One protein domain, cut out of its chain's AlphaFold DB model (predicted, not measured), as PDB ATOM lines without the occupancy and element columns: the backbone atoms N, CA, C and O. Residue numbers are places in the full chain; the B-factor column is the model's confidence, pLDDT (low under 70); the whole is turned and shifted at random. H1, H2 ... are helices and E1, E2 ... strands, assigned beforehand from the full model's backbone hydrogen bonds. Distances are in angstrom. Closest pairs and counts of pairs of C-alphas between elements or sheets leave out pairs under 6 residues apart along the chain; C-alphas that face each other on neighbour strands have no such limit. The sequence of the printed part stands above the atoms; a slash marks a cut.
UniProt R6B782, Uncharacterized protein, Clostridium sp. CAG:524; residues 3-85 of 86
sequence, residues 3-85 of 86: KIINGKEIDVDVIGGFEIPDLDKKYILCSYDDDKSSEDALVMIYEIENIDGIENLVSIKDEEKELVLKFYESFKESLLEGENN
ATOM      1  N   LYS A   3      10.152   1.971 -17.527       86.38
ATOM      2  CA  LYS A   3      10.175   3.439 -17.381       86.38
ATOM      3  C   LYS A   3       9.443   4.115 -18.540       86.38
ATOM      4  O   LYS A   3       9.341   3.545 -19.623       86.38
ATOM      5  N   ILE A   4       8.953   5.335 -18.319       88.44
ATOM      6  CA  ILE A   4       8.407   6.175 -19.389       88.44
ATOM      7  C   ILE A   4       9.535   7.078 -19.886       88.44
ATOM      8  O   ILE A   4      10.038   7.901 -19.128       88.44
ATOM      9  N   ILE A   5       9.958   6.884 -21.134       85.56
ATOM     10  CA  ILE A   5      11.027   7.644 -21.783       85.56
ATOM     11  C   ILE A   5      10.439   8.352 -22.997       85.56
ATOM     12  O   ILE A   5       9.924   7.701 -23.911       85.56
ATOM     13  N   ASN A   6      10.496   9.684 -23.018       83.88
ATOM     14  CA  ASN A   6       9.901  10.517 -24.066       83.88
ATOM     15  C   ASN A   6       8.432  10.121 -24.358       83.88
ATOM     16  O   ASN A   6       8.012  10.030 -25.516       83.88
ATOM     17  N   GLY A   7       7.663   9.817 -23.304       82.81
ATOM     18  CA  GLY A   7       6.251   9.417 -23.395       82.81
ATOM     19  C   GLY A   7       5.987   7.969 -23.837       82.81
ATOM     20  O   GLY A   7       4.833   7.615 -24.071       82.81
ATOM     21  N   LYS A   8       7.018   7.123 -23.961       86.25
ATOM     22  CA  LYS A   8       6.879   5.698 -24.305       86.25
ATOM     23  C   LYS A   8       7.331   4.807 -23.158       86.25
ATOM     24  O   LYS A   8       8.341   5.083 -22.531       86.25
ATOM     25  N   GLU A   9       6.606   3.720 -22.919       90.44
ATOM     26  CA  GLU A   9       6.996   2.705 -21.939       90.44
ATOM     27  C   GLU A   9       8.097   1.815 -22.528       90.44
ATOM     28  O   GLU A   9       7.908   1.200 -23.580       90.44
ATOM     29  N   ILE A  10       9.250   1.775 -21.866       88.19
ATOM     30  CA  ILE A  10      10.426   1.022 -22.301       88.19
ATOM     31  C   ILE A  10      10.972   0.224 -21.118       88.19
ATOM     32  O   ILE A  10      10.976   0.714 -19.987       88.19
ATOM     33  N   ASP A  11      11.398  -1.014 -21.369       87.06
ATOM     34  CA  ASP A  11      12.122  -1.808 -20.377       87.06
ATOM     35  C   ASP A  11      13.601  -1.432 -20.435       87.06
ATOM     36  O   ASP A  11      14.230  -1.529 -21.488       87.06
ATOM     37  N   VAL A  12      14.114  -0.928 -19.320       86.31
ATOM     38  CA  VAL A  12      15.493  -0.470 -19.164       86.31
ATOM     39  C   VAL A  12      15.995  -0.857 -17.792       86.31
ATOM     40  O   VAL A  12      15.233  -0.874 -16.820       86.31
ATOM     41  N   ASP A  13      17.286  -1.107 -17.669       86.44
ATOM     42  CA  ASP A  13      17.881  -1.322 -16.361       86.44
ATOM     43  C   ASP A  13      18.527  -0.045 -15.854       86.44
ATOM     44  O   ASP A  13      19.449   0.502 -16.453       86.44
ATOM     45  N   VAL A  14      17.998   0.446 -14.733       86.94
ATOM     46  CA  VAL A  14      18.545   1.602 -14.031       86.94
ATOM     47  C   VAL A  14      19.797   1.151 -13.297       86.94
ATOM     48  O   VAL A  14      19.727   0.298 -12.411       86.94
ATOM     49  N   ILE A  15      20.928   1.740 -13.666       85.31
ATOM     50  CA  ILE A  15      22.246   1.419 -13.103       85.31
ATOM     51  C   ILE A  15      22.746   2.500 -12.140       85.31
ATOM     52  O   ILE A  15      23.680   2.272 -11.382       85.31
ATOM     53  N   GLY A  16      22.106   3.668 -12.129       87.12
ATOM     54  CA  GLY A  16      22.444   4.750 -11.215       87.12
ATOM     55  C   GLY A  16      21.756   6.056 -11.581       87.12
ATOM     56  O   GLY A  16      20.859   6.102 -12.423       87.12
ATOM     57  N   GLY A  17      22.194   7.135 -10.947       90.81
ATOM     58  CA  GLY A  17      21.717   8.482 -11.216       90.81
ATOM     59  C   GLY A  17      22.495   9.501 -10.400       90.81
ATOM     60  O   GLY A  17      23.135   9.154  -9.406       90.81
ATOM     61  N   PHE A  18      22.440  10.753 -10.830       92.06
ATOM     62  CA  PHE A  18      23.093  11.866 -10.153       92.06
ATOM     63  C   PHE A  18      22.254  13.137 -10.270       92.06
ATOM     64  O   PHE A  18      21.353  13.250 -11.100       92.06
ATOM     65  N   GLU A  19      22.561  14.102  -9.417       93.38
ATOM     66  CA  GLU A  19      21.962  15.431  -9.423       93.38
ATOM     67  C   GLU A  19      23.042  16.444  -9.799       93.38
ATOM     68  O   GLU A  19      24.177  16.327  -9.335       93.38
ATOM     69  N   ILE A  20      22.698  17.416 -10.643       92.38
ATOM     70  CA  ILE A  20      23.569  18.551 -10.958       92.38
ATOM     71  C   ILE A  20      22.985  19.780 -10.257       92.38
ATOM     72  O   ILE A  20      22.007  20.344 -10.755       92.38
ATOM     73  N   PRO A  21      23.571  20.217  -9.124       88.88
ATOM     74  CA  PRO A  21      23.043  21.333  -8.340       88.88
ATOM     75  C   PRO A  21      22.968  22.644  -9.127       88.88
ATOM     76  O   PRO A  21      22.017  23.400  -8.963       88.88
ATOM     77  N   ASP A  22      23.927  22.883 -10.026       89.81
ATOM     78  CA  ASP A  22      23.980  24.094 -10.858       89.81
ATOM     79  C   ASP A  22      22.779  24.222 -11.804       89.81
ATOM     80  O   ASP A  22      22.439  25.326 -12.231       89.81
ATOM     81  N   LEU A  23      22.140  23.096 -12.134       89.81
ATOM     82  CA  LEU A  23      20.961  23.047 -12.990       89.81
ATOM     83  C   LEU A  23      19.662  22.818 -12.204       89.81
ATOM     84  O   LEU A  23      18.596  22.944 -12.799       89.81
ATOM     85  N   ASP A  24      19.739  22.484 -10.908       91.31
ATOM     86  CA  ASP A  24      18.611  21.997 -10.094       91.31
ATOM     87  C   ASP A  24      17.883  20.812 -10.763       91.31
ATOM     88  O   ASP A  24      16.654  20.728 -10.816       91.31
ATOM     89  N   LYS A  25      18.667  19.901 -11.356       93.56
ATOM     90  CA  LYS A  25      18.167  18.787 -12.175       93.56
ATOM     91  C   LYS A  25      18.725  17.448 -11.743       93.56
ATOM     92  O   LYS A  25      19.887  17.321 -11.357       93.56
ATOM     93  N   LYS A  26      17.890  16.421 -11.898       93.88
ATOM     94  CA  LYS A  26      18.227  15.024 -11.626       93.88
ATOM     95  C   LYS A  26      18.305  14.244 -12.921       93.88
ATOM     96  O   LYS A  26      17.484  14.428 -13.817       93.88
ATOM     97  N   TYR A  27      19.267  13.338 -12.976       93.94
ATOM     98  CA  TYR A  27      19.545  12.506 -14.129       93.94
ATOM     99  C   TYR A  27      19.598  11.044 -13.715       93.94
ATOM    100  O   TYR A  27      20.038  10.702 -12.614       93.94
ATOM    101  N   ILE A  28      19.160  10.176 -14.616       92.06
ATOM    102  CA  ILE A  28      19.187   8.729 -14.434       92.06
ATOM    103  C   ILE A  28      20.044   8.084 -15.517       92.06
ATOM    104  O   ILE A  28      20.044   8.517 -16.673       92.06
ATOM    105  N   LEU A  29      20.769   7.046 -15.120       91.12
ATOM    106  CA  LEU A  29      21.608   6.227 -15.979       91.12
ATOM    107  C   LEU A  29      20.892   4.905 -16.233       91.12
ATOM    108  O   LEU A  29      20.543   4.186 -15.291       91.12
ATOM    109  N   CYS A  30      20.695   4.589 -17.505       89.38
ATOM    110  CA  CYS A  30      20.012   3.387 -17.955       89.38
ATOM    111  C   CYS A  30      20.903   2.598 -18.916       89.38
ATOM    112  O   CYS A  30      21.554   3.192 -19.774       89.38
ATOM    113  N   SER A  31      20.867   1.273 -18.820       85.50
ATOM    114  CA  SER A  31      21.391   0.367 -19.843       85.50
ATOM    115  C   SER A  31      20.241  -0.333 -20.564       85.50
ATOM    116  O   SER A  31      19.212  -0.655 -19.957       85.50
ATOM    117  N   TYR A  32      20.434  -0.549 -21.863       79.56
ATOM    118  CA  TYR A  32      19.583  -1.401 -22.700       79.56
ATOM    119  C   TYR A  32      20.209  -2.777 -22.954       79.56
ATOM    120  O   TYR A  32      19.532  -3.652 -23.490       79.56
ATOM    121  N   ASP A  33      21.482  -2.955 -22.595       71.94
ATOM    122  CA  ASP A  33      22.188  -4.219 -22.753       71.94
ATOM    123  C   ASP A  33      21.865  -5.143 -21.576       71.94
ATOM    124  O   ASP A  33      21.953  -4.749 -20.408       71.94
ATOM    125  N   ASP A  34      21.533  -6.396 -21.890       63.16
ATOM    126  CA  ASP A  34      21.313  -7.445 -20.887       63.16
ATOM    127  C   ASP A  34      22.611  -7.785 -20.121       63.16
ATOM    128  O   ASP A  34      22.560  -8.275 -18.989       63.16
ATOM    129  N   ASP A  35      23.776  -7.511 -20.722       61.31
ATOM    130  CA  ASP A  35      25.101  -7.833 -20.189       61.31
ATOM    131  C   ASP A  35      25.743  -6.592 -19.539       61.31
ATOM    132  O   ASP A  35      26.347  -5.742 -20.191       61.31
ATOM    133  N   LYS A  36      25.550  -6.458 -18.224       57.41
ATOM    134  CA  LYS A  36      25.868  -5.256 -17.417       57.41
ATOM    135  C   LYS A  36      27.327  -5.167 -16.964       57.41
ATOM    136  O   LYS A  36      27.698  -4.216 -16.284       57.41
ATOM    137  N   SER A  37      28.112  -6.196 -17.263       56.88
ATOM    138  CA  SER A  37      29.417  -6.473 -16.650       56.88
ATOM    139  C   SER A  37      30.618  -6.053 -17.499       56.88
ATOM    140  O   SER A  37      31.754  -6.298 -17.102       56.88
ATOM    141  N   SER A  38      30.397  -5.456 -18.671       58.38
ATOM    142  CA  SER A  38      31.486  -4.958 -19.507       58.38
ATOM    143  C   SER A  38      31.696  -3.461 -19.284       58.38
ATOM    144  O   SER A  38      30.746  -2.684 -19.204       58.38
ATOM    145  N   GLU A  39      32.959  -3.030 -19.262       63.22
ATOM    146  CA  GLU A  39      33.328  -1.605 -19.365       63.22
ATOM    147  C   GLU A  39      32.751  -0.933 -20.631       63.22
ATOM    148  O   GLU A  39      32.685   0.299 -20.708       63.22
ATOM    149  N   ASP A  40      32.310  -1.758 -21.589       66.00
ATOM    150  CA  ASP A  40      31.723  -1.411 -22.880       66.00
ATOM    151  C   ASP A  40      30.185  -1.311 -22.872       66.00
ATOM    152  O   ASP A  40      29.600  -1.039 -23.923       66.00
ATOM    153  N   ALA A  41      29.513  -1.543 -21.737       70.81
ATOM    154  CA  ALA A  41      28.054  -1.484 -21.670       70.81
ATOM    155  C   ALA A  41      27.541  -0.098 -22.100       70.81
ATOM    156  O   ALA A  41      28.029   0.944 -21.637       70.81
ATOM    157  N   LEU A  42      26.544  -0.068 -22.990       80.19
ATOM    158  CA  LEU A  42      26.007   1.190 -23.493       80.19
ATOM    159  C   LEU A  42      25.163   1.878 -22.413       80.19
ATOM    160  O   LEU A  42      24.025   1.491 -22.140       80.19
ATOM    161  N   VAL A  43      25.703   2.955 -21.845       85.81
ATOM    162  CA  VAL A  43      25.006   3.780 -20.853       85.81
ATOM    163  C   VAL A  43      24.314   4.964 -21.518       85.81
ATOM    164  O   VAL A  43      24.938   5.784 -22.191       85.81
ATOM    165  N   MET A  44      23.011   5.078 -21.277       90.25
ATOM    166  CA  MET A  44      22.164   6.177 -21.730       90.25
ATOM    167  C   MET A  44      21.752   7.043 -20.538       90.25
ATOM    168  O   MET A  44      21.333   6.526 -19.503       90.25
ATOM    169  N   ILE A  45      21.851   8.365 -20.691       92.62
ATOM    170  CA  ILE A  45      21.552   9.341 -19.634       92.62
ATOM    171  C   ILE A  45      20.285  10.115 -19.996       92.62
ATOM    172  O   ILE A  45      20.182  10.650 -21.104       92.62
ATOM    173  N   TYR A  46      19.345  10.204 -19.059       94.19
ATOM    174  CA  TYR A  46      18.102  10.963 -19.218       94.19
ATOM    175  C   TYR A  46      17.904  11.953 -18.071       94.19
ATOM    176  O   TYR A  46      18.284  11.665 -16.937       94.19
ATOM    177  N   GLU A  47      17.286  13.096 -18.361       94.62
ATOM    178  CA  GLU A  47      16.782  14.025 -17.345       94.62
ATOM    179  C   GLU A  47      15.469  13.484 -16.769       94.62
ATOM    180  O   GLU A  47      14.633  12.942 -17.497       94.62
ATOM    181  N   ILE A  48      15.290  13.631 -15.458       93.38
ATOM    182  CA  ILE A  48      14.048  13.291 -14.773       93.38
ATOM    183  C   ILE A  48      13.142  14.522 -14.749       93.38
ATOM    184  O   ILE A  48      13.386  15.462 -13.992       93.38
ATOM    185  N   GLU A  49      12.050  14.478 -15.504       91.69
ATOM    186  CA  GLU A  49      10.962  15.450 -15.407       91.69
ATOM    187  C   GLU A  49       9.781  14.854 -14.640       91.69
ATOM    188  O   GLU A  49       9.407  13.694 -14.815       91.69
ATOM    189  N   ASN A  50       9.160  15.660 -13.780       86.50
ATOM    190  CA  ASN A  50       7.949  15.273 -13.067       86.50
ATOM    191  C   ASN A  50       6.754  16.003 -13.682       86.50
ATOM    192  O   ASN A  50       6.607  17.214 -13.509       86.50
ATOM    193  N   ILE A  51       5.910  15.270 -14.407       82.81
ATOM    194  CA  ILE A  51       4.721  15.816 -15.069       82.81
ATOM    195  C   ILE A  51       3.503  15.184 -14.405       82.81
ATOM    196  O   ILE A  51       3.357  13.965 -14.409       82.81
ATOM    197  N   ASP A  52       2.651  16.003 -13.787       85.81
ATOM    198  CA  ASP A  52       1.442  15.557 -13.079       85.81
ATOM    199  C   ASP A  52       1.697  14.463 -12.015       85.81
ATOM    200  O   ASP A  52       0.859  13.598 -11.762       85.81
ATOM    201  N   GLY A  53       2.872  14.503 -11.372       83.56
ATOM    202  CA  GLY A  53       3.294  13.532 -10.353       83.56
ATOM    203  C   GLY A  53       3.820  12.206 -10.915       83.56
ATOM    204  O   GLY A  53       4.042  11.265 -10.150       83.56
ATOM    205  N   ILE A  54       4.005  12.118 -12.233       83.81
ATOM    206  CA  ILE A  54       4.582  10.967 -12.921       83.81
ATOM    207  C   ILE A  54       6.016  11.306 -13.326       83.81
ATOM    208  O   ILE A  54       6.276  12.307 -13.994       83.81
ATOM    209  N   GLU A  55       6.945  10.432 -12.942       87.00
ATOM    210  CA  GLU A  55       8.337  10.497 -13.378       87.00
ATOM    211  C   GLU A  55       8.439  10.117 -14.862       87.00
ATOM    212  O   GLU A  55       8.166   8.974 -15.244       87.00
ATOM    213  N   ASN A  56       8.829  11.078 -15.695       89.25
ATOM    214  CA  ASN A  56       9.062  10.911 -17.122       89.25
ATOM    215  C   ASN A  56      10.528  11.219 -17.430       89.25
ATOM    216  O   ASN A  56      11.059  12.257 -17.042       89.25
ATOM    217  N   LEU A  57      11.180  10.311 -18.145       92.38
ATOM    218  CA  LEU A  57      12.571  10.462 -18.536       92.38
ATOM    219  C   LEU A  57      12.629  11.139 -19.901       92.38
ATOM    220  O   LEU A  57      12.057  10.639 -20.874       92.38
ATOM    221  N   VAL A  58      13.318  12.269 -19.986       92.50
ATOM    222  CA  VAL A  58      13.434  13.042 -21.225       92.50
ATOM    223  C   VAL A  58      14.881  13.148 -21.676       92.50
ATOM    224  O   VAL A  58      15.829  12.999 -20.902       92.50
ATOM    225  N   SER A  59      15.060  13.367 -22.974       91.56
ATOM    226  CA  SER A  59      16.383  13.605 -23.543       91.56
ATOM    227  C   SER A  59      16.992  14.899 -22.995       91.56
ATOM    228  O   SER A  59      16.319  15.923 -22.923       91.56
ATOM    229  N   ILE A  60      18.290  14.863 -22.693       92.62
ATOM    230  CA  ILE A  60      19.049  16.035 -22.239       92.62
ATOM    231  C   ILE A  60      19.067  17.102 -23.339       92.62
ATOM    232  O   ILE A  60      19.346  16.798 -24.510       92.62
ATOM    233  N   LYS A  61      18.812  18.356 -22.958       91.75
ATOM    234  CA  LYS A  61      18.872  19.510 -23.863       91.75
ATOM    235  C   LYS A  61      20.290  19.720 -24.386       91.75
ATOM    236  O   LYS A  61      21.256  19.572 -23.644       91.75
ATOM    237  N   ASP A  62      20.419  20.122 -25.649       92.12
ATOM    238  CA  ASP A  62      21.726  20.269 -26.309       92.12
ATOM    239  C   ASP A  62      22.695  21.190 -25.554       92.12
ATOM    240  O   ASP A  62      23.879  20.879 -25.462       92.12
ATOM    241  N   GLU A  63      22.188  22.276 -24.968       93.94
ATOM    242  CA  GLU A  63      22.982  23.249 -24.204       93.94
ATOM    243  C   GLU A  63      23.531  22.703 -22.871       93.94
ATOM    244  O   GLU A  63      24.515  23.223 -22.356       93.94
ATOM    245  N   GLU A  64      22.942  21.631 -22.333       93.19
ATOM    246  CA  GLU A  64      23.320  21.032 -21.043       93.19
ATOM    247  C   GLU A  64      24.229  19.804 -21.211       93.19
ATOM    248  O   GLU A  64      24.894  19.388 -20.260       93.19
ATOM    249  N   LYS A  65      24.293  19.224 -22.419       91.88
ATOM    250  CA  LYS A  65      24.975  17.946 -22.689       91.88
ATOM    251  C   LYS A  65      26.426  17.912 -22.226       91.88
ATOM    252  O   LYS A  65      26.848  16.913 -21.653       91.88
ATOM    253  N   GLU A  66      27.186  18.979 -22.468       93.50
ATOM    254  CA  GLU A  66      28.606  19.020 -22.100       93.50
ATOM    255  C   GLU A  66      28.800  18.971 -20.577       93.50
ATOM    256  O   GLU A  66      29.688  18.278 -20.084       93.50
ATOM    257  N   LEU A  67      27.952  19.675 -19.822       93.31
ATOM    258  CA  LEU A  67      28.009  19.679 -18.362       93.31
ATOM    259  C   LEU A  67      27.605  18.316 -17.797       93.31
ATOM    260  O   LEU A  67      28.308  17.770 -16.949       93.31
ATOM    261  N   VAL A  68      26.510  17.747 -18.306       93.56
ATOM    262  CA  VAL A  68      26.031  16.426 -17.880       93.56
ATOM    263  C   VAL A  68      27.078  15.347 -18.145       93.56
ATOM    264  O   VAL A  68      27.311  14.498 -17.286       93.56
ATOM    265  N   LEU A  69      27.756  15.408 -19.294       91.94
ATOM    266  CA  LEU A  69      28.809  14.456 -19.633       91.94
ATOM    267  C   LEU A  69      29.990  14.532 -18.654       91.94
ATOM    268  O   LEU A  69      30.419  13.494 -18.161       91.94
ATOM    269  N   LYS A  70      30.455  15.735 -18.295       91.62
ATOM    270  CA  LYS A  70      31.545  15.916 -17.313       91.62
ATOM    271  C   LYS A  70      31.200  15.338 -15.937       91.62
ATOM    272  O   LYS A  70      32.047  14.717 -15.293       91.62
ATOM    273  N   PHE A  71      29.956  15.531 -15.489       91.75
ATOM    274  CA  PHE A  71      29.469  14.942 -14.238       91.75
ATOM    275  C   PHE A  71      29.435  13.416 -14.313       91.75
ATOM    276  O   PHE A  71      29.890  12.752 -13.382       91.75
ATOM    277  N   TYR A  72      28.946  12.860 -15.423       90.25
ATOM    278  CA  TYR A  72      28.932  11.417 -15.629       90.25
ATOM    279  C   TYR A  72      30.337  10.812 -15.661       90.25
ATOM    280  O   TYR A  72      30.552   9.793 -15.016       90.25
ATOM    281  N   GLU A  73      31.296  11.424 -16.358       88.44
ATOM    282  CA  GLU A  73      32.685  10.942 -16.401       88.44
ATOM    283  C   GLU A  73      33.302  10.906 -14.997       88.44
ATOM    284  O   GLU A  73      33.823   9.872 -14.583       88.44
ATOM    285  N   SER A  74      33.120  11.979 -14.220       86.50
ATOM    286  CA  SER A  74      33.576  12.043 -12.822       86.50
ATOM    287  C   SER A  74      32.900  10.977 -11.943       86.50
ATOM    288  O   SER A  74      33.523  10.369 -11.075       86.50
ATOM    289  N   PHE A  75      31.606  10.732 -12.168       83.75
ATOM    290  CA  PHE A  75      30.841   9.707 -11.458       83.75
ATOM    291  C   PHE A  75      31.273   8.284 -11.846       83.75
ATOM    292  O   PHE A  75      31.381   7.418 -10.978       83.75
ATOM    293  N   LYS A  76      31.556   8.038 -13.132       80.94
ATOM    294  CA  LYS A  76      32.028   6.748 -13.652       80.94
ATOM    295  C   LYS A  76      33.386   6.379 -13.058       80.94
ATOM    296  O   LYS A  76      33.559   5.240 -12.635       80.94
ATOM    297  N   GLU A  77      34.320   7.327 -12.991       74.75
ATOM    298  CA  GLU A  77      35.617   7.114 -12.336       74.75
ATOM    299  C   GLU A  77      35.431   6.707 -10.867       74.75
ATOM    300  O   GLU A  77      35.992   5.707 -10.425       74.75
ATOM    301  N   SER A  78      34.539   7.392 -10.140       72.00
ATOM    302  CA  SER A  78      34.230   7.049  -8.746       72.00
ATOM    303  C   SER A  78      33.585   5.667  -8.571       72.00
ATOM    304  O   SER A  78      33.794   5.044  -7.530       72.00
ATOM    305  N   LEU A  79      32.785   5.195  -9.532       67.25
ATOM    306  CA  LEU A  79      32.201   3.848  -9.506       67.25
ATOM    307  C   LEU A  79      33.277   2.766  -9.680       67.25
ATOM    308  O   LEU A  79      33.266   1.773  -8.958       67.25
ATOM    309  N   LEU A  80      34.220   2.977 -10.601       63.03
ATOM    310  CA  LEU A  80      35.270   2.007 -10.936       63.03
ATOM    311  C   LEU A  80      36.405   1.960  -9.898       63.03
ATOM    312  O   LEU A  80      36.996   0.905  -9.665       63.03
ATOM    313  N   GLU A  81      36.716   3.075  -9.234       55.94
ATOM    314  CA  GLU A  81      37.697   3.093  -8.136       55.94
ATOM    315  C   GLU A  81      37.201   2.357  -6.877       55.94
ATOM    316  O   GLU A  81      38.007   1.868  -6.080       55.94
ATOM    317  N   GLY A  82      35.879   2.235  -6.710       51.06
ATOM    318  CA  GLY A  82      35.258   1.474  -5.625       51.06
ATOM    319  C   GLY A  82      35.409  -0.044  -5.762       51.06
ATOM    320  O   GLY A  82      35.486  -0.726  -4.744       51.06
ATOM    321  N   GLU A  83      35.506  -0.572  -6.986       46.66
ATOM    322  CA  GLU A  83      35.646  -2.018  -7.240       46.66
ATOM    323  C   GLU A  83      37.105  -2.510  -7.220       46.66
ATOM    324  O   GLU A  83      37.351  -3.701  -7.062       46.66
ATOM    325  N   ASN A  84      38.092  -1.614  -7.325       44.47
ATOM    326  CA  ASN A  84      39.519  -1.974  -7.369       44.47
ATOM    327  C   ASN A  84      40.217  -1.999  -5.989       44.47
ATOM    328  O   ASN A  84      41.442  -2.111  -5.922       44.47
ATOM    329  N   ASN A  85      39.461  -1.882  -4.890       41.00
ATOM    330  CA  ASN A  85      39.972  -1.873  -3.510       41.00
ATOM    331  C   ASN A  85      39.455  -3.047  -2.642       41.00
ATOM    332  O   ASN A  85      39.304  -2.880  -1.429       41.00
TER     333      ASN A  85
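AT A GLANCE: This is residues 3 to 85 of the 86 residues of an uncharacterized protein of Clostridium sp. CAG:524 (UniProt R6B782). A strongly twisted, curving sheet of four strands, E3 to E6, has the long helix H1 across one face, and a small hairpin, E1 and E2, sits beside its edge strand E6. E2 is joined by one residue to the other edge strand, E3, and the strands run round in a loose ring that is not fully closed; E2 and E3 meet only through their link. The printed part has 83 residues, with six named strands and then one named helix along the chain; the larger sheet has the order E3, E4, E5, E6, antiparallel throughout, and the class is mixed, helices and strands. The whole is compact, with a radius of gyration of the C-alphas of 13.4 A and spans of 43 by 31 by 21 A.

IN THESE COORDINATES: E1, residues 3 to 5, begins at C-alpha 3 at (10.175, 3.439, -17.381) and is 6.1 A long from first to last C-alpha. E2, residues 8 to 11, is 10.0 A long. E3, residues 13 to 20, is 21.4 A long, and E4, residues 25 to 31, is 20.2 A. E5, residues 43 to 51, is the longest strand by residues, 24.3 A, with C-alpha 43 at (25.006, 3.780, -20.853). E6, residues 54 to 58, is 12.3 A long. H1, residues 65 to 83, is 27.4 A long and ends at C-alpha 83 at (35.646, -2.018, -7.240).

HOW THE PARTS SIT: E3, E4, E5 and E6 form a meander, each strand the antiparallel neighbour of the one before. The hairpin E3 and E4 has N 18 and O 27 at 3.0 A, within hydrogen-bond range. In the hairpin E4 and E5, N 44 and O 30 are within hydrogen-bond range at 2.8 A. In the hairpin E5 and E6, N 49 and O 56 are within range at 2.9 A. The pairing of E5 is staggered: residues 43 to 47 pair with E4 and residues 47 to 51 with E6. E1 and E2 are an antiparallel hairpin, with N 5 and O 8 within range at 2.8 A. The closest C-alphas of E1 and E6, those of Ile 5 and Leu 57, are 4.6 A apart. E1 and E3 are apart. H1 is on the sheet at a height over the sheet of 9.2 A, over E3 and E4. It runs only just across the strands, at 61 degrees to E3 on the local plane. The closest C-alphas of H1 and E3, those of Val 68 and Ile 20, are 7.6 A apart. In H1, 13 of 15 O i to N i+4 pairs are within hydrogen-bond range.

THE WHOLE: The two C-alphas farthest apart, those of Asp 52 and Asn 85, are 43.4 A apart. The printed part has no cut. The link from E4 to E5, 11 residues, is long. The mean pLDDT of the printed part is 82.9, and it is under 70 at residues 34 to 40 and 79 to 85.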